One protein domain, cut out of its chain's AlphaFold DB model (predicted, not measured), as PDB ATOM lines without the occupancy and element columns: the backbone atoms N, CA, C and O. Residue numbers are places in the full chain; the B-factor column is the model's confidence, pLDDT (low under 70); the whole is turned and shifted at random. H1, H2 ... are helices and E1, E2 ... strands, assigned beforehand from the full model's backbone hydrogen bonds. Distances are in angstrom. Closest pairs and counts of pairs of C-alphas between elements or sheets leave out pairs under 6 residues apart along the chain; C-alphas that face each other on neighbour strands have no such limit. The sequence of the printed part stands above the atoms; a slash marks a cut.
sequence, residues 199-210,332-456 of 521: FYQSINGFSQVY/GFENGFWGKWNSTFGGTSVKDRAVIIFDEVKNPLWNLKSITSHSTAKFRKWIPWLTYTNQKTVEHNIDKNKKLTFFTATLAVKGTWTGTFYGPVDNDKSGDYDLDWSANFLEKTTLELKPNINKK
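This is residues 199 to 210 and 332 to 456 of the 521 residues of an uncharacterized protein of Entomoplasma lucivorax (UniProt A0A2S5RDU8). Two twisted sheets lie face to face as a long sandwich, their strands running nearly in line: a sheet of five strands, E1, E2, E5, E6 and E7, covers a sheet of three long strands, E4, E3 and E8. Two short helices sit near the end of the sandwich where E2 begins: H2 packs on E2, and H1 follows E1 at the edge of the five-stranded sheet. The printed part has 137 residues, with two named helices and eight named strands in the order E1 H1 H2 E2 E3 E4 E5 E6 E7 E8, and its class is mostly strand. Both sheets are antiparallel, in the orders E1 - E2 - E5 - E6 - E7 and E4 - E3 - E8. The whole is compact, with a radius of gyration of the C-alphas of 16.2 A, and only just elongated, with spans of 53 by 27 by 24 A.

The larger sheet begins with E1, residues 199 to 204, 16.9 A long, from C-alpha 199 at (230.961, 237.503, 142.196). E2, residues 349 to 358, is 27.5 A long and bends by 54 degrees at residue 352. E5, residues 404 to 412, measures 25.8 A, E6, residues 417 to 424, 22.7 A, and E7, residues 431 to 437, 17.5 A. In the other sheet E3, residues 366 to 380, is 42.5 A long and bends by 53 degrees at residue 369. E4, residues 387 to 397, is 33.1 A long. E8, residues 441 to 455, is 43.2 A long and ends with C-alpha 455 at (234.228, 223.415, 132.621). H1 is residues 205 to 209, 4.7 A, and H2 is residues 337 to 345, 12.7 A, from C-alpha 337 at (215.093, 242.152, 170.172).

In the larger sheet E1 and E7 are the edge strands. E1 and E2 are antiparallel at 169 degrees, with N 203 and O 353 at 2.8 A. E2 and E5 are antiparallel at 167 degrees, with N 354 and O 408 at 2.9 A. E5, E6 and E7 form a meander, each strand the antiparallel neighbour of the one before; N 411 and O 419 are 2.8 A apart, and N 420 and O 433 2.9 A. In the other sheet E3 is the inner strand, with N 373 and O 394 of E4 at 2.8 A and N 374 and O 448 of E8 at 2.8 A; E3 and E4 are a hairpin. The two sheets form a sandwich, two sheets face to face, their facing parts 8.3 A centre to centre and their best planes 19 degrees apart. Among the closest C-alphas across it are Asp 352 of E2 and Leu 447 of E8, 6.0 A, and Lys 392 of E4 and Leu 435 of E7, 6.4 A. E1 and E4 are apart. H2 is on the larger sheet at a height of 6.8 A, only just over E2 with 3 of its C-alphas, slantwise to the strands at 35 degrees to E2 on the local plane; its closest C-alphas with E2 are Ser 343 and Ser 349, 5.9 A. H1 is only just at that sheet's level, at 3.5 A, and only grazes the other sheet with residues 205 to 207. Every O i to N i+4 pair is within hydrogen-bond range in H1 and H2.

The C-alphas farthest apart, those of Pro 364 and Ile 383, are 53.9 A from each other. Residues 211 to 331 are not printed, and C-alphas 210 and 332 are 11.6 A apart across this cut. Of the links printed whole, none is long. The mean pLDDT of the printed part is 76.8; 34 residues are under 70, among them residues 334 to 348, 399 to 403 and 412 to 416.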
ATOM      1  N   PHE A 199     231.072 236.745 140.961       89.06
ATOM      2  CA  PHE A 199     230.961 237.503 142.196       89.06
ATOM      3  C   PHE A 199     230.077 236.748 143.187       89.06
ATOM      4  O   PHE A 199     229.000 236.275 142.828       89.06
ATOM      5  N   TYR A 200     230.507 236.671 144.444       90.62
ATOM      6  CA  TYR A 200     229.716 236.117 145.536       90.62
ATOM      7  C   TYR A 200     229.884 236.959 146.796       90.62
ATOM      8  O   TYR A 200     231.000 237.270 147.202       90.62
ATOM      9  N   GLN A 201     228.766 237.264 147.449       91.50
ATOM     10  CA  GLN A 201     228.750 237.843 148.785       91.50
ATOM     11  C   GLN A 201     227.651 237.183 149.608       91.50
ATOM     12  O   GLN A 201     226.499 237.147 149.184       91.50
ATOM     13  N   SER A 202     227.981 236.773 150.829       90.75
ATOM     14  CA  SER A 202     226.993 236.489 151.870       90.75
ATOM     15  C   SER A 202     227.203 237.412 153.066       90.75
ATOM     16  O   SER A 202     228.340 237.687 153.456       90.75
ATOM     17  N   ILE A 203     226.105 237.925 153.616       87.56
ATOM     18  CA  ILE A 203     226.077 238.695 154.854       87.56
ATOM     19  C   ILE A 203     225.127 237.998 155.822       87.56
ATOM     20  O   ILE A 203     223.908 237.976 155.625       87.56
ATOM     21  N   ASN A 204     225.711 237.471 156.894       85.19
ATOM     22  CA  ASN A 204     224.987 236.868 157.999       85.19
ATOM     23  C   ASN A 204     224.629 237.960 159.002       85.19
ATOM     24  O   ASN A 204     225.494 238.534 159.675       85.19
ATOM     25  N   GLY A 205     223.349 238.292 159.100       77.00
ATOM     26  CA  GLY A 205     222.955 239.527 159.757       77.00
ATOM     27  C   GLY A 205     223.155 239.502 161.274       77.00
ATOM     28  O   GLY A 205     223.466 240.545 161.851       77.00
ATOM     29  N   PHE A 206     223.063 238.333 161.915       72.69
ATOM     30  CA  PHE A 206     223.320 238.176 163.353       72.69
ATOM     31  C   PHE A 206     224.790 238.385 163.748       72.69
ATOM     32  O   PHE A 206     225.057 238.855 164.853       72.69
ATOM     33  N   SER A 207     225.742 238.026 162.880       70.94
ATOM     34  CA  SER A 207     227.177 238.133 163.182       70.94
ATOM     35  C   SER A 207     227.827 239.391 162.613       70.94
ATOM     36  O   SER A 207     228.791 239.878 163.196       70.94
ATOM     37  N   GLN A 208     227.326 239.917 161.492       72.25
ATOM     38  CA  GLN A 208     227.998 240.989 160.744       72.25
ATOM     39  C   GLN A 208     227.245 242.322 160.760       72.25
ATOM     40  O   GLN A 208     227.870 243.363 160.588       72.25
ATOM     41  N   VAL A 209     225.928 242.320 160.986       72.94
ATOM     42  CA  VAL A 209     225.100 243.532 160.859       72.94
ATOM     43  C   VAL A 209     224.603 244.009 162.214       72.94
ATOM     44  O   VAL A 209     224.793 245.164 162.579       72.94
ATOM     45  N   TYR A 210     223.960 243.144 162.993       67.00
ATOM     46  CA  TYR A 210     223.355 243.563 164.249       67.00
ATOM     47  C   TYR A 210     223.111 242.366 165.168       67.00
ATOM     48  O   TYR A 210     222.420 241.422 164.791       67.00
ATOM     49  N   GLY A 332     215.975 245.900 155.369       66.06
ATOM     50  CA  GLY A 332     215.174 244.917 156.119       66.06
ATOM     51  C   GLY A 332     215.896 243.987 157.105       66.06
ATOM     52  O   GLY A 332     215.245 243.082 157.628       66.06
ATOM     53  N   PHE A 333     217.193 244.174 157.384       70.25
ATOM     54  CA  PHE A 333     217.855 243.429 158.461       70.25
ATOM     55  C   PHE A 333     217.242 243.796 159.821       70.25
ATOM     56  O   PHE A 333     217.328 244.935 160.272       70.25
ATOM     57  N   GLU A 334     216.646 242.821 160.507       68.31
ATOM     58  CA  GLU A 334     215.944 243.028 161.783       68.31
ATOM     59  C   GLU A 334     216.364 241.959 162.813       68.31
ATOM     60  O   GLU A 334     215.562 241.195 163.350       68.31
ATOM     61  N   ASN A 335     217.668 241.882 163.091       62.00
ATOM     62  CA  ASN A 335     218.273 240.821 163.917       62.00
ATOM     63  C   ASN A 335     218.245 241.068 165.432       62.00
ATOM     64  O   ASN A 335     218.668 240.215 166.209       62.00
ATOM     65  N   GLY A 336     217.719 242.215 165.859       58.59
ATOM     66  CA  GLY A 336     217.617 242.588 167.269       58.59
ATOM     67  C   GLY A 336     216.335 242.137 167.980       58.59
ATOM     68  O   GLY A 336     215.382 241.705 167.339       58.59
ATOM     69  N   PHE A 337     216.256 242.333 169.298       57.94
ATOM     70  CA  PHE A 337     215.093 242.152 170.172       57.94
ATOM     71  C   PHE A 337     213.823 242.798 169.605       57.94
ATOM     72  O   PHE A 337     212.776 242.162 169.564       57.94
ATOM     73  N   TRP A 338     213.914 244.032 169.101       56.25
ATOM     74  CA  TRP A 338     212.774 244.698 168.458       56.25
ATOM     75  C   TRP A 338     212.401 244.084 167.111       56.25
ATOM     76  O   TRP A 338     211.221 243.994 166.803       56.25
ATOM     77  N   GLY A 339     213.383 243.611 166.342       60.03
ATOM     78  CA  GLY A 339     213.134 242.866 165.111       60.03
ATOM     79  C   GLY A 339     212.457 241.530 165.403       60.03
ATOM     80  O   GLY A 339     211.488 241.174 164.749       60.03
ATOM     81  N   LYS A 340     212.870 240.840 166.471       58.19
ATOM     82  CA  LYS A 340     212.201 239.656 167.028       58.19
ATOM     83  C   LYS A 340     210.771 239.972 167.474       58.19
ATOM     84  O   LYS A 340     209.864 239.212 167.147       58.19
ATOM     85  N   TRP A 341     210.549 241.079 168.180       58.19
ATOM     86  CA  TRP A 341     209.211 241.510 168.595       58.19
ATOM     87  C   TRP A 341     208.336 241.800 167.373       58.19
ATOM     88  O   TRP A 341     207.275 241.209 167.234       58.19
ATOM     89  N   ASN A 342     208.827 242.588 166.415       59.81
ATOM     90  CA  ASN A 342     208.139 242.882 165.156       59.81
ATOM     91  C   ASN A 342     207.797 241.597 164.376       59.81
ATOM     92  O   ASN A 342     206.645 241.390 163.992       59.81
ATOM     93  N   SER A 343     208.758 240.670 164.264       59.62
ATOM     94  CA  SER A 343     208.556 239.326 163.692       59.62
ATOM     95  C   SER A 343     207.426 238.579 164.398       59.62
ATOM     96  O   SER A 343     206.579 237.972 163.754       59.62
ATOM     97  N   THR A 344     207.372 238.663 165.731       55.00
ATOM     98  CA  THR A 344     206.350 238.002 166.559       55.00
ATOM     99  C   THR A 344     204.934 238.514 166.252       55.00
ATOM    100  O   THR A 344     203.972 237.765 166.413       55.00
ATOM    101  N   PHE A 345     204.774 239.746 165.745       57.81
ATOM    102  CA  PHE A 345     203.460 240.345 165.458       57.81
ATOM    103  C   PHE A 345     203.029 240.349 163.991       57.81
ATOM    104  O   PHE A 345     201.856 240.625 163.727       57.81
ATOM    105  N   GLY A 346     203.884 239.971 163.041       53.25
ATOM    106  CA  GLY A 346     203.539 240.013 161.606       53.25
ATOM    107  C   GLY A 346     204.627 240.596 160.724       53.25
ATOM    108  O   GLY A 346     204.536 240.482 159.507       53.25
ATOM    109  N   GLY A 347     205.640 241.218 161.326       63.12
ATOM    110  CA  GLY A 347     206.758 241.809 160.610       63.12
ATOM    111  C   GLY A 347     207.582 240.756 159.877       63.12
ATOM    112  O   GLY A 347     207.765 239.635 160.350       63.12
ATOM    113  N   THR A 348     208.086 241.125 158.704       67.50
ATOM    114  CA  THR A 348     209.082 240.325 157.989       67.50
ATOM    115  C   THR A 348     210.462 240.758 158.449       67.50
ATOM    116  O   THR A 348     210.806 241.929 158.318       67.50
ATOM    117  N   SER A 349     211.260 239.824 158.955       73.88
ATOM    118  CA  SER A 349     212.594 240.114 159.463       73.88
ATOM    119  C   SER A 349     213.653 239.396 158.641       73.88
ATOM    120  O   SER A 349     213.722 238.165 158.651       73.88
ATOM    121  N   VAL A 350     214.485 240.156 157.924       80.06
ATOM    122  CA  VAL A 350     215.593 239.582 157.155       80.06
ATOM    123  C   VAL A 350     216.718 239.208 158.112       80.06
ATOM    124  O   VAL A 350     217.170 240.046 158.899       80.06
ATOM    125  N   LYS A 351     217.157 237.950 158.040       84.12
ATOM    126  CA  LYS A 351     218.214 237.392 158.887       84.12
ATOM    127  C   LYS A 351     219.550 237.375 158.183       84.12
ATOM    128  O   LYS A 351     220.483 238.008 158.663       84.12
ATOM    129  N   ASP A 352     219.589 236.766 157.005       86.50
ATOM    130  CA  ASP A 352     220.781 236.675 156.169       86.50
ATOM    131  C   ASP A 352     220.435 237.019 154.728       86.50
ATOM    132  O   ASP A 352     219.291 236.860 154.293       86.50
ATOM    133  N   ARG A 353     221.439 237.468 153.983       88.94
ATOM    134  CA  ARG A 353     221.336 237.753 152.555       88.94
ATOM    135  C   ARG A 353     222.565 237.213 151.850       88.94
ATOM    136  O   ARG A 353     223.673 237.394 152.343       88.94
ATOM    137  N   ALA A 354     222.378 236.611 150.687       90.75
ATOM    138  CA  ALA A 354     223.482 236.248 149.820       90.75
ATOM    139  C   ALA A 354     223.154 236.556 148.360       90.75
ATOM    140  O   ALA A 354     221.996 236.547 147.942       90.75
ATOM    141  N   VAL A 355     224.198 236.873 147.604       90.81
ATOM    142  CA  VAL A 355     224.137 237.216 146.188       90.81
ATOM    143  C   VAL A 355     225.230 236.467 145.469       90.81
ATOM    144  O   VAL A 355     226.363 236.394 145.947       90.81
ATOM    145  N   ILE A 356     224.882 235.951 144.300       89.62
ATOM    146  CA  ILE A 356     225.845 235.445 143.340       89.62
ATOM    147  C   ILE A 356     225.546 236.016 141.960       89.62
ATOM    148  O   ILE A 356     224.391 236.087 141.533       89.62
ATOM    149  N   ILE A 357     226.601 236.452 141.279       87.62
ATOM    150  CA  ILE A 357     226.525 236.998 139.931       87.62
ATOM    151  C   ILE A 357     227.463 236.194 139.049       87.62
ATOM    152  O   ILE A 357     228.661 236.110 139.321       87.62
ATOM    153  N   PHE A 358     226.899 235.605 138.001       85.00
ATOM    154  CA  PHE A 358     227.630 234.849 136.997       85.00
ATOM    155  C   PHE A 358     227.264 235.373 135.612       85.00
ATOM    156  O   PHE A 358     226.086 235.508 135.273       85.00
ATOM    157  N   ASP A 359     228.286 235.682 134.823       80.44
ATOM    158  CA  ASP A 359     228.140 236.187 133.463       80.44
ATOM    159  C   ASP A 359     228.739 235.175 132.484       80.44
ATOM    160  O   ASP A 359     229.955 234.977 132.444       80.44
ATOM    161  N   GLU A 360     227.878 234.520 131.707       75.50
ATOM    162  CA  GLU A 360     228.267 233.516 130.713       75.50
ATOM    163  C   GLU A 360     229.130 234.103 129.594       75.50
ATOM    164  O   GLU A 360     230.025 233.423 129.096       75.50
ATOM    165  N   VAL A 361     228.935 235.379 129.240       74.81
ATOM    166  CA  VAL A 361     229.739 236.049 128.205       74.81
ATOM    167  C   VAL A 361     231.185 236.196 128.672       74.81
ATOM    168  O   VAL A 361     232.118 236.048 127.884       74.81
ATOM    169  N   LYS A 362     231.381 236.451 129.969       73.50
ATOM    170  CA  LYS A 362     232.712 236.521 130.588       73.50
ATOM    171  C   LYS A 362     233.310 235.158 130.898       73.50
ATOM    172  O   LYS A 362     234.526 235.048 131.006       73.50
ATOM    173  N   ASN A 363     232.469 234.139 131.026       77.75
ATOM    174  CA  ASN A 363     232.860 232.776 131.357       77.75
ATOM    175  C   ASN A 363     232.505 231.801 130.224       77.75
ATOM    176  O   ASN A 363     231.847 230.790 130.475       77.75
ATOM    177  N   PRO A 364     232.956 232.037 128.976       73.62
ATOM    178  CA  PRO A 364     232.503 231.267 127.818       73.62
ATOM    179  C   PRO A 364     232.889 229.783 127.891       73.62
ATOM    180  O   PRO A 364     232.333 228.960 127.163       73.62
ATOM    181  N   LEU A 365     233.828 229.428 128.771       80.00
ATOM    182  CA  LEU A 365     234.334 228.073 128.985       80.00
ATOM    183  C   LEU A 365     233.640 227.319 130.110       80.00
ATOM    184  O   LEU A 365     233.940 226.146 130.334       80.00
ATOM    185  N   TRP A 366     232.731 227.969 130.822       83.44
ATOM    186  CA  TRP A 366     232.129 227.426 132.021       83.44
ATOM    187  C   TRP A 366     230.617 227.408 131.891       83.44
ATOM    188  O   TRP A 366     229.997 228.384 131.492       83.44
ATOM    189  N   ASN A 367     230.030 226.279 132.263       79.69
ATOM    190  CA  ASN A 367     228.590 226.097 132.313       79.69
ATOM    191  C   ASN A 367     228.139 226.142 133.763       79.69
ATOM    192  O   ASN A 367     228.459 225.230 134.533       79.69
ATOM    193  N   LEU A 368     227.372 227.166 134.124       82.12
ATOM    194  CA  LEU A 368     226.667 227.199 135.395       82.12
ATOM    195  C   LEU A 368     225.419 226.314 135.288       82.12
ATOM    196  O   LEU A 368     224.476 226.639 134.576       82.12
ATOM    197  N   LYS A 369     225.425 225.164 135.966       80.31
ATOM    198  CA  LYS A 369     224.297 224.217 135.931       80.31
ATOM    199  C   LYS A 369     223.197 224.606 136.908       80.31
ATOM    200  O   LYS A 369     222.011 224.545 136.594       80.31
ATOM    201  N   SER A 370     223.614 224.968 138.110       83.38
ATOM    202  CA  SER A 370     222.725 225.254 139.223       83.38
ATOM    203  C   SER A 370     223.458 226.071 140.279       83.38
ATOM    204  O   SER A 370     224.686 226.195 140.258       83.38
ATOM    205  N   ILE A 371     222.706 226.625 141.220       87.06
ATOM    206  CA  ILE A 371     223.248 227.162 142.466       87.06
ATOM    207  C   ILE A 371     222.703 226.333 143.605       87.06
ATOM    208  O   ILE A 371     221.500 226.132 143.708       87.06
ATOM    209  N   THR A 372     223.570 225.921 144.510       89.38
ATOM    210  CA  THR A 372     223.143 225.348 145.774       89.38
ATOM    211  C   THR A 372     223.046 226.446 146.822       89.38
ATOM    212  O   THR A 372     224.024 227.154 147.065       89.38
ATOM    213  N   SER A 373     221.890 226.576 147.466       90.50
ATOM    214  CA  SER A 373     221.762 227.339 148.704       90.50
ATOM    215  C   SER A 373     221.878 226.406 149.903       90.50
ATOM    216  O   SER A 373     221.205 225.377 149.986       90.50
ATOM    217  N   HIS A 374     222.737 226.776 150.844       91.88
ATOM    218  CA  HIS A 374     222.897 226.106 152.123       91.88
ATOM    219  C   HIS A 374     222.437 227.054 153.218       91.88
ATOM    220  O   HIS A 374     223.033 228.111 153.429       91.88
ATOM    221  N   SER A 375     221.372 226.680 153.917       90.81
ATOM    222  CA  SER A 375     220.834 227.494 154.998       90.81
ATOM    223  C   SER A 375     220.804 226.710 156.292       90.81
ATOM    224  O   SER A 375     220.376 225.556 156.318       90.81
ATOM    225  N   THR A 376     221.243 227.351 157.370       90.56
ATOM    226  CA  THR A 376     221.167 226.788 158.717       90.56
ATOM    227  C   THR A 376     220.427 227.739 159.640       90.56
ATOM    228  O   THR A 376     220.508 228.959 159.495       90.56
ATOM    229  N   ALA A 377     219.694 227.175 160.592       86.75
ATOM    230  CA  ALA A 377     218.995 227.911 161.627       86.75
ATOM    231  C   ALA A 377     219.137 227.157 162.951       86.75
ATOM    232  O   ALA A 377     218.746 225.995 163.072       86.75
ATOM    233  N   LYS A 378     219.729 227.816 163.944       86.44
ATOM    234  CA  LYS A 378     219.893 227.298 165.299       86.44
ATOM    235  C   LYS A 378     218.828 227.894 166.204       86.44
ATOM    236  O   LYS A 378     218.691 229.114 166.280       86.44
ATOM    237  N   PHE A 379     218.143 227.037 166.941       80.94
ATOM    238  CA  PHE A 379     217.056 227.392 167.837       80.94
ATOM    239  C   PHE A 379     217.364 226.968 169.272       80.94
ATOM    240  O   PHE A 379     217.928 225.901 169.521       80.94
ATOM    241  N   ARG A 380     216.937 227.782 170.236       77.50
ATOM    242  CA  ARG A 380     216.877 227.447 171.659       77.50
ATOM    243  C   ARG A 380     215.456 227.045 172.014       77.50
ATOM    244  O   ARG A 380     214.513 227.800 171.767       77.50
ATOM    245  N   LYS A 381     215.315 225.854 172.593       76.12
ATOM    246  CA  LYS A 381     214.032 225.363 173.099       76.12
ATOM    247  C   LYS A 381     213.574 226.227 174.275       76.12
ATOM    248  O   LYS A 381     214.357 226.964 174.867       76.12
ATOM    249  N   TRP A 382     212.309 226.081 174.655       66.44
ATOM    250  CA  TRP A 382     211.766 226.710 175.865       66.44
ATOM    251  C   TRP A 382     212.601 226.411 177.121       66.44
ATOM    252  O   TRP A 382     212.748 227.261 177.991       66.44
ATOM    253  N   ILE A 383     213.201 225.217 177.174       71.62
ATOM    254  CA  ILE A 383     214.224 224.859 178.156       71.62
ATOM    255  C   ILE A 383     215.540 225.564 177.773       71.62
ATOM    256  O   ILE A 383     216.147 225.180 176.767       71.62
ATOM    257  N   PRO A 384     216.024 226.547 178.560       67.00
ATOM    258  CA  PRO A 384     217.064 227.471 178.113       67.00
ATOM    259  C   PRO A 384     218.392 226.819 177.728       67.00
ATOM    260  O   PRO A 384     219.104 227.369 176.901       67.00
ATOM    261  N   TRP A 385     218.767 225.677 178.297       75.62
ATOM    262  CA  TRP A 385     220.046 225.008 178.009       75.62
ATOM    263  C   TRP A 385     219.986 224.022 176.833       75.62
ATOM    264  O   TRP A 385     221.011 223.458 176.461       75.62
ATOM    265  N   LEU A 386     218.813 223.811 176.226       75.50
ATOM    266  CA  LEU A 386     218.656 222.907 175.090       75.50
ATOM    267  C   LEU A 386     218.554 223.693 173.785       75.50
ATOM    268  O   LEU A 386     217.679 224.541 173.610       75.50
ATOM    269  N   THR A 387     219.426 223.358 172.837       85.56
ATOM    270  CA  THR A 387     219.414 223.928 171.487       85.56
ATOM    271  C   THR A 387     219.330 222.827 170.441       85.56
ATOM    272  O   THR A 387     219.663 221.675 170.718       85.56
ATOM    273  N   TYR A 388     218.850 223.168 169.252       87.00
ATOM    274  CA  TYR A 388     218.897 222.304 168.077       87.00
ATOM    275  C   TYR A 388     219.162 223.149 166.831       87.00
ATOM    276  O   TYR A 388     218.942 224.360 166.840       87.00
ATOM    277  N   THR A 389     219.641 222.511 165.770       90.44
ATOM    278  CA  THR A 389     219.954 223.174 164.503       90.44
ATOM    279  C   THR A 389     219.244 222.445 163.380       90.44
ATOM    280  O   THR A 389     219.420 221.238 163.232       90.44
ATOM    281  N   ASN A 390     218.492 223.187 162.575       90.31
ATOM    282  CA  ASN A 390     217.977 222.708 161.304       90.31
ATOM    283  C   ASN A 390     218.871 223.229 160.184       90.31
ATOM    284  O   ASN A 390     219.356 224.361 160.225       90.31
ATOM    285  N   GLN A 391     219.080 222.395 159.176       93.19
ATOM    286  CA  GLN A 391     219.831 222.754 157.986       93.19
ATOM    287  C   GLN A 391     219.112 222.224 156.757       93.19
ATOM    288  O   GLN A 391     218.548 221.127 156.786       93.19
ATOM    289  N   LYS A 392     219.141 222.999 155.678       91.00
ATOM    290  CA  LYS A 392     218.564 222.601 154.403       91.00
ATOM    291  C   LYS A 392     219.460 223.054 153.268       91.00
ATOM    292  O   LYS A 392     219.992 224.163 153.276       91.00
ATOM    293  N   THR A 393     219.606 222.155 152.309       90.44
ATOM    294  CA  THR A 393     220.371 222.354 151.088       90.44
ATOM    295  C   THR A 393     219.405 222.231 149.928       90.44
ATOM    296  O   THR A 393     218.747 221.197 149.803       90.44
ATOM    297  N   VAL A 394     219.305 223.269 149.104       87.38
ATOM    298  CA  VAL A 394     218.417 223.282 147.936       87.38
ATOM    299  C   VAL A 394     219.223 223.639 146.699       87.38
ATOM    300  O   VAL A 394     219.993 224.595 146.709       87.38
ATOM    301  N   GLU A 395     219.058 222.844 145.647       87.31
ATOM    302  CA  GLU A 395     219.652 223.096 144.339       87.31
ATOM    303  C   GLU A 395     218.661 223.862 143.456       87.31
ATOM    304  O   GLU A 395     217.532 223.425 143.226       87.31
ATOM    305  N   HIS A 396     219.105 225.007 142.949       83.31
ATOM    306  CA  HIS A 396     218.360 225.906 142.076       83.31
ATOM    307  C   HIS A 396     218.865 225.736 140.652       83.31
ATOM    308  O   HIS A 396     219.955 226.204 140.317       83.31
ATOM    309  N   ASN A 397     218.087 225.057 139.814       78.19
ATOM    310  CA  ASN A 397     218.418 224.900 138.399       78.19
ATOM    311  C   ASN A 397     218.270 226.236 137.670       78.19
ATOM    312  O   ASN A 397     217.278 226.943 137.856       78.19
ATOM    313  N   ILE A 398     219.251 226.565 136.833       70.50
ATOM    314  CA  ILE A 398     219.280 227.821 136.079       70.50
ATOM    315  C   ILE A 398     218.978 227.536 134.614       70.50
ATOM    316  O   ILE A 398     219.445 226.547 134.049       70.50
ATOM    317  N   ASP A 399     218.187 228.414 134.007       62.28
ATOM    318  CA  ASP A 399     217.973 228.416 132.565       62.28
ATOM    319  C   ASP A 399     219.171 229.093 131.874       62.28
ATOM    320  O   ASP A 399     219.498 230.238 132.190       62.28
ATOM    321  N   LYS A 400     219.817 228.381 130.942       55.66
ATOM    322  CA  LYS A 400     221.135 228.673 130.330       55.66
ATOM    323  C   LYS A 400     221.222 229.957 129.489       55.66
ATOM    324  O   LYS A 400     222.229 230.203 128.850       55.66
ATOM    325  N   ASN A 401     220.143 230.724 129.381       49.94
ATOM    326  CA  ASN A 401     220.038 231.812 128.404       49.94
ATOM    327  C   ASN A 401     220.180 233.211 129.025       49.94
ATOM    328  O   ASN A 401     219.857 234.204 128.369       49.94
ATOM    329  N   LYS A 402     220.567 233.331 130.305       53.28
ATOM    330  CA  LYS A 402     220.561 234.622 131.009       53.28
ATOM    331  C   LYS A 402     221.787 234.807 131.894       53.28
ATOM    332  O   LYS A 402     222.088 233.965 132.734       53.28
ATOM    333  N   LYS A 403     222.390 236.003 131.801       64.44
ATOM    334  CA  LYS A 403     223.253 236.561 132.852       64.44
ATOM    335  C   LYS A 403     222.539 236.391 134.185       64.44
ATOM    336  O   LYS A 403     221.421 236.879 134.365       64.44
ATOM    337  N   LEU A 404     223.173 235.681 135.106       71.12
ATOM    338  CA  LEU A 404     222.537 235.337 136.356       71.12
ATOM    339  C   LEU A 404     222.924 236.344 137.423       71.12
ATOM    340  O   LEU A 404     224.095 236.521 137.741       71.12
ATOM    341  N   THR A 405     221.916 236.976 138.009       76.94
ATOM    342  CA  THR A 405     222.053 237.746 139.244       76.94
ATOM    343  C   THR A 405     221.057 237.149 140.226       76.94
ATOM    344  O   THR A 405     219.864 237.453 140.177       76.94
ATOM    345  N   PHE A 406     221.533 236.198 141.028       77.62
ATOM    346  CA  PHE A 406     220.704 235.386 141.907       77.62
ATOM    347  C   PHE A 406     220.823 235.895 143.336       77.62
ATOM    348  O   PHE A 406     221.911 235.942 143.916       77.62
ATOM    349  N   PHE A 407     219.681 236.286 143.880       80.12
ATOM    350  CA  PHE A 407     219.544 236.866 145.200       80.12
ATOM    351  C   PHE A 407     218.814 235.875 146.088       80.12
ATOM    352  O   PHE A 407     217.843 235.241 145.676       80.12
ATOM    353  N   THR A 408     219.289 235.739 147.320       79.31
ATOM    354  CA  THR A 408     218.638 234.906 148.322       79.31
ATOM    355  C   THR A 408     218.635 235.596 149.672       79.31
ATOM    356  O   THR A 408     219.583 236.294 150.046       79.31
ATOM    357  N   ALA A 409     217.555 235.405 150.417       76.06
ATOM    358  CA  ALA A 409     217.414 235.949 151.751       76.06
ATOM    359  C   ALA A 409     216.755 234.929 152.673       76.06
ATOM    360  O   ALA A 409     215.703 234.379 152.355       76.06
ATOM    361  N   THR A 410     217.333 234.725 153.853       74.88
ATOM    362  CA  THR A 410     216.657 234.006 154.935       74.88
ATOM    363  C   THR A 410     215.794 235.003 155.688       74.88
ATOM    364  O   THR A 410     216.302 235.993 156.219       74.88
ATOM    365  N   LEU A 411     214.488 234.753 155.726       76.00
ATOM    366  CA  LEU A 411     213.510 235.566 156.439       76.00
ATOM    367  C   LEU A 411     212.950 234.782 157.627       76.00
ATOM    368  O   LEU A 411     212.784 233.564 157.577       76.00
ATOM    369  N   ALA A 412     212.608 235.507 158.685       63.62
ATOM    370  CA  ALA A 412     211.737 235.015 159.741       63.62
ATOM    371  C   ALA A 412     210.474 235.884 159.790       63.62
ATOM    372  O   ALA A 412     210.570 237.114 159.729       63.62
ATOM    373  N   VAL A 413     209.299 235.257 159.896       58.47
ATOM    374  CA  VAL A 413     207.998 235.951 159.983       58.47
ATOM    375  C   VAL A 413     207.165 235.431 161.160       58.47
ATOM    376  O   VAL A 413     207.556 234.504 161.872       58.47
ATOM    377  N   LYS A 414     205.995 236.042 161.369       51.47
ATOM    378  CA  LYS A 414     205.029 235.659 162.407       51.47
ATOM    379  C   LYS A 414     204.635 234.196 162.322       51.47
ATOM    380  O   LYS A 414     204.349 233.678 161.251       51.47
ATOM    381  N   GLY A 415     204.498 233.582 163.494       49.91
ATOM    382  CA  GLY A 415     203.923 232.250 163.600       49.91
ATOM    383  C   GLY A 415     204.927 231.162 163.276       49.91
ATOM    384  O   GLY A 415     204.574 230.223 162.582       49.91
ATOM    385  N   THR A 416     206.134 231.256 163.843       57.38
ATOM    386  CA  THR A 416     207.099 230.147 163.940       57.38
ATOM    387  C   THR A 416     207.934 229.847 162.695       57.38
ATOM    388  O   THR A 416     208.839 229.019 162.754       57.38
ATOM    389  N   TRP A 417     207.689 230.550 161.591       71.00
ATOM    390  CA  TRP A 417     208.309 230.225 160.316       71.00
ATOM    391  C   TRP A 417     209.654 230.918 160.088       71.00
ATOM    392  O   TRP A 417     209.763 232.149 160.112       71.00
ATOM    393  N   THR A 418     210.673 230.103 159.820       81.06
ATOM    394  CA  THR A 418     211.962 230.524 159.267       81.06
ATOM    395  C   THR A 418     212.123 229.859 157.908       81.06
ATOM    396  O   THR A 418     212.067 228.632 157.813       81.06
ATOM    397  N   GLY A 419     212.337 230.656 156.866       83.50
ATOM    398  CA  GLY A 419     212.435 230.174 155.491       83.50
ATOM    399  C   GLY A 419     213.439 230.980 154.681       83.50
ATOM    400  O   GLY A 419     213.768 232.119 155.020       83.50
ATOM    401  N   THR A 420     213.944 230.383 153.612       86.38
ATOM    402  CA  THR A 420     214.862 231.047 152.688       86.38
ATOM    403  C   THR A 420     214.167 231.268 151.360       86.38
ATOM    404  O   THR A 420     213.689 230.329 150.734       86.38
ATOM    405  N   PHE A 421     214.141 232.525 150.942       84.69
ATOM    406  CA  PHE A 421     213.615 232.978 149.668       84.69
ATOM    407  C   PHE A 421     214.736 233.123 148.657       84.69
ATOM    408  O   PHE A 421     215.886 233.404 149.019       84.69
ATOM    409  N   TYR A 422     214.395 232.943 147.392       84.69
ATOM    410  CA  TYR A 422     215.341 233.069 146.305       84.69
ATOM    411  C   TYR A 422     214.680 233.500 144.995       84.69
ATOM    412  O   TYR A 422     213.494 233.266 144.731       84.69
ATOM    413  N   GLY A 423     215.482 234.122 144.138       77.06
ATOM    414  CA  GLY A 423     215.046 234.524 142.813       77.06
ATOM    415  C   GLY A 423     216.024 235.454 142.100       77.06
ATOM    416  O   GLY A 423     217.087 235.787 142.634       77.06
ATOM    417  N   PRO A 424     215.685 235.873 140.870       74.38
ATOM    418  CA  PRO A 424     216.409 236.936 140.181       74.38
ATOM    419  C   PRO A 424     216.271 238.263 140.941       74.38
ATOM    420  O   PRO A 424     215.320 238.449 141.689       74.38
ATOM    421  N   VAL A 425     217.173 239.218 140.704       68.88
ATOM    422  CA  VAL A 425     217.178 240.523 141.404       68.88
ATOM    423  C   VAL A 425     215.847 241.273 141.376       68.88
ATOM    424  O   VAL A 425     215.463 241.887 142.364       68.88
ATOM    425  N   ASP A 426     215.133 241.201 140.252       67.88
ATOM    426  CA  ASP A 426     213.856 241.892 140.055       67.88
ATOM    427  C   ASP A 426     212.688 241.186 140.766       67.88
ATOM    428  O   ASP A 426     211.603 241.749 140.890       67.88
ATOM    429  N   ASN A 427     212.889 239.943 141.219       72.38
ATOM    430  CA  ASN A 427     211.900 239.149 141.941       72.38
ATOM    431  C   ASN A 427     212.588 238.138 142.879       72.38
ATOM    432  O   ASN A 427     212.498 236.922 142.690       72.38
ATOM    433  N   ASP A 428     213.284 238.648 143.897       66.56
ATOM    434  CA  ASP A 428     214.128 237.884 144.832       66.56
ATOM    435  C   ASP A 428     213.353 236.916 145.752       66.56
ATOM    436  O   ASP A 428     213.951 236.161 146.520       66.56
ATOM    437  N   LYS A 429     212.018 236.909 145.649       73.69
ATOM    438  CA  LYS A 429     211.088 236.031 146.375       73.69
ATOM    439  C   LYS A 429     210.260 235.137 145.453       73.69
ATOM    440  O   LYS A 429     209.185 234.687 145.838       73.69
ATOM    441  N   SER A 430     210.732 234.901 144.230       74.94
ATOM    442  CA  SER A 430     210.044 234.044 143.255       74.94
ATOM    443  C   SER A 430     209.862 232.594 143.720       74.94
ATOM    444  O   SER A 430     208.933 231.926 143.268       74.94
ATOM    445  N   GLY A 431     210.733 232.117 144.610       80.75
ATOM    446  CA  GLY A 431     210.626 230.819 145.259       80.75
ATOM    447  C   GLY A 431     211.089 230.879 146.708       80.75
ATOM    448  O   GLY A 431     211.744 231.835 147.139       80.75
ATOM    449  N   ASP A 432     210.738 229.842 147.459       86.69
ATOM    450  CA  ASP A 432     211.046 229.721 148.874       86.69
ATOM    451  C   ASP A 432     211.194 228.261 149.309       86.69
ATOM    452  O   ASP A 432     210.766 227.322 148.633       86.69
ATOM    453  N   TYR A 433     211.849 228.067 150.449       85.12
ATOM    454  CA  TYR A 433     211.812 226.803 151.161       85.12
ATOM    455  C   TYR A 433     211.864 226.994 152.671       85.12
ATOM    456  O   TYR A 433     212.599 227.822 153.212       85.12
ATOM    457  N   ASP A 434     211.143 226.114 153.354       84.88
ATOM    458  CA  ASP A 434     211.066 226.113 154.811       84.88
ATOM    459  C   ASP A 434     212.331 225.545 155.451       84.88
ATOM    460  O   ASP A 434     212.814 224.489 155.021       84.88
ATOM    461  N   LEU A 435     212.820 226.202 156.507       83.62
ATOM    462  CA  LEU A 435     213.868 225.697 157.404       83.62
ATOM    463  C   LEU A 435     213.302 225.168 158.720       83.62
ATOM    464  O   LEU A 435     213.744 224.126 159.206       83.62
ATOM    465  N   ASP A 436     212.360 225.893 159.323       83.25
ATOM    466  CA  ASP A 436     211.683 225.459 160.543       83.25
ATOM    467  C   ASP A 436     210.325 226.144 160.700       83.25
ATOM    468  O   ASP A 436     210.130 227.280 160.263       83.25
ATOM    469  N   TRP A 437     209.422 225.445 161.380       78.19
ATOM    470  CA  TRP A 437     208.131 225.946 161.842       78.19
ATOM    471  C   TRP A 437     208.065 225.713 163.356       78.19
ATOM    472  O   TRP A 437     207.415 224.781 163.831       78.19
ATOM    473  N   SER A 438     208.808 226.506 164.137       69.00
ATOM    474  CA  SER A 438     208.807 226.405 165.603       69.00
ATOM    475  C   SER A 438     208.741 227.751 166.340       69.00
ATOM    476  O   SER A 438     209.257 228.777 165.899       69.00
ATOM    477  N   ALA A 439     208.059 227.765 167.487       67.75
ATOM    478  CA  ALA A 439     208.010 228.934 168.371       67.75
ATOM    479  C   ALA A 439     209.295 229.084 169.205       67.75
ATOM    480  O   ALA A 439     209.348 229.887 170.138       67.75
ATOM    481  N   ASN A 440     210.315 228.274 168.906       71.25
ATOM    482  CA  ASN A 440     211.577 228.275 169.617       71.25
ATOM    483  C   ASN A 440     212.389 229.517 169.253       71.25
ATOM    484  O   ASN A 440     212.222 230.140 168.204       71.25
ATOM    485  N   PHE A 441     213.281 229.908 170.154       72.94
ATOM    486  CA  PHE A 441     214.036 231.135 169.978       72.94
ATOM    487  C   PHE A 441     215.139 230.944 168.933       72.94
ATOM    488  O   PHE A 441     216.096 230.218 169.186       72.94
ATOM    489  N   LEU A 442     215.022 231.612 167.784       76.00
ATOM    490  CA  LEU A 442     216.062 231.631 166.756       76.00
ATOM    491  C   LEU A 442     217.315 232.359 167.275       76.00
ATOM    492  O   LEU A 442     217.284 233.566 167.510       76.00
ATOM    493  N   GLU A 443     218.407 231.615 167.457       72.62
ATOM    494  CA  GLU A 443     219.680 232.119 167.988       72.62
ATOM    495  C   GLU A 443     220.631 232.602 166.901       72.62
ATOM    496  O   GLU A 443     221.390 233.549 167.105       72.62
ATOM    497  N   LYS A 444     220.666 231.873 165.786       80.81
ATOM    498  CA  LYS A 444     221.637 232.082 164.718       80.81
ATOM    499  C   LYS A 444     221.089 231.524 163.420       80.81
ATOM    500  O   LYS A 444     220.496 230.448 163.415       80.81
ATOM    501  N   THR A 445     221.371 232.215 162.333       82.56
ATOM    502  CA  THR A 445     221.181 231.712 160.977       82.56
ATOM    503  C   THR A 445     222.488 231.827 160.204       82.56
ATOM    504  O   THR A 445     223.371 232.610 160.575       82.56
ATOM    505  N   THR A 446     222.644 230.988 159.186       87.56
ATOM    506  CA  THR A 446     223.643 231.200 158.140       87.56
ATOM    507  C   THR A 446     223.019 230.941 156.781       87.56
ATOM    508  O   THR A 446     222.175 230.051 156.640       87.56
ATOM    509  N   LEU A 447     223.478 231.678 155.775       89.69
ATOM    510  CA  LEU A 447     223.087 231.485 154.385       89.69
ATOM    511  C   LEU A 447     224.321 231.524 153.496       89.69
ATOM    512  O   LEU A 447     225.056 232.508 153.488       89.69
ATOM    513  N   GLU A 448     224.540 230.468 152.729       90.56
ATOM    514  CA  GLU A 448     225.636 230.383 151.771       90.56
ATOM    515  C   GLU A 448     225.099 229.985 150.401       90.56
ATOM    516  O   GLU A 448     224.185 229.164 150.296       90.56
ATOM    517  N   LEU A 449     225.678 230.565 149.348       89.31
ATOM    518  CA  LEU A 449     225.447 230.124 147.976       89.31
ATOM    519  C   LEU A 449     226.719 229.506 147.424       89.31
ATOM    520  O   LEU A 449     227.812 230.046 147.590       89.31
ATOM    521  N   LYS A 450     226.555 228.404 146.703       88.94
ATOM    522  CA  LYS A 450     227.633 227.751 145.979       88.94
ATOM    523  C   LYS A 450     227.200 227.513 144.536       88.94
ATOM    524  O   LYS A 450     226.228 226.790 144.323       88.94
ATOM    525  N   PRO A 451     227.885 228.089 143.538       87.69
ATOM    526  CA  PRO A 451     227.578 227.782 142.153       87.69
ATOM    527  C   PRO A 451     228.109 226.389 141.797       87.69
ATOM    528  O   PRO A 451     229.238 226.030 142.145       87.69
ATOM    529  N   ASN A 452     227.314 225.609 141.073       87.25
ATOM    530  CA  ASN A 452     227.730 224.333 140.502       87.25
ATOM    531  C   ASN A 452     228.121 224.567 139.046       87.25
ATOM    532  O   ASN A 452     227.276 224.604 138.147       87.25
ATOM    533  N   ILE A 453     229.419 224.781 138.837       86.25
ATOM    534  CA  ILE A 453     229.976 225.166 137.545       86.25
ATOM    535  C   ILE A 453     230.820 224.023 137.001       86.25
ATOM    536  O   ILE A 453     231.692 223.498 137.692       86.25
ATOM    537  N   ASN A 454     230.588 223.676 135.739       83.06
ATOM    538  CA  ASN A 454     231.367 222.672 135.032       83.06
ATOM    539  C   ASN A 454     232.131 223.320 133.882       83.06
ATOM    540  O   ASN A 454     231.546 224.030 133.065       83.06
ATOM    541  N   LYS A 455     233.427 223.021 133.779       83.81
ATOM    542  CA  LYS A 455     234.228 223.415 132.621       83.81
ATOM    543  C   LYS A 455     233.727 222.677 131.379       83.81
ATOM    544  O   LYS A 455     233.471 221.470 131.430       83.81
ATOM    545  N   LYS A 456     233.569 223.393 130.268       81.31
ATOM    546  CA  LYS A 456     233.288 222.805 128.956       81.31
ATOM    547  C   LYS A 456     234.468 221.921 128.553       81.31
ATOM    548  O   LYS A 456     235.622 222.241 128.836       81.31
TER     549      LYS A 456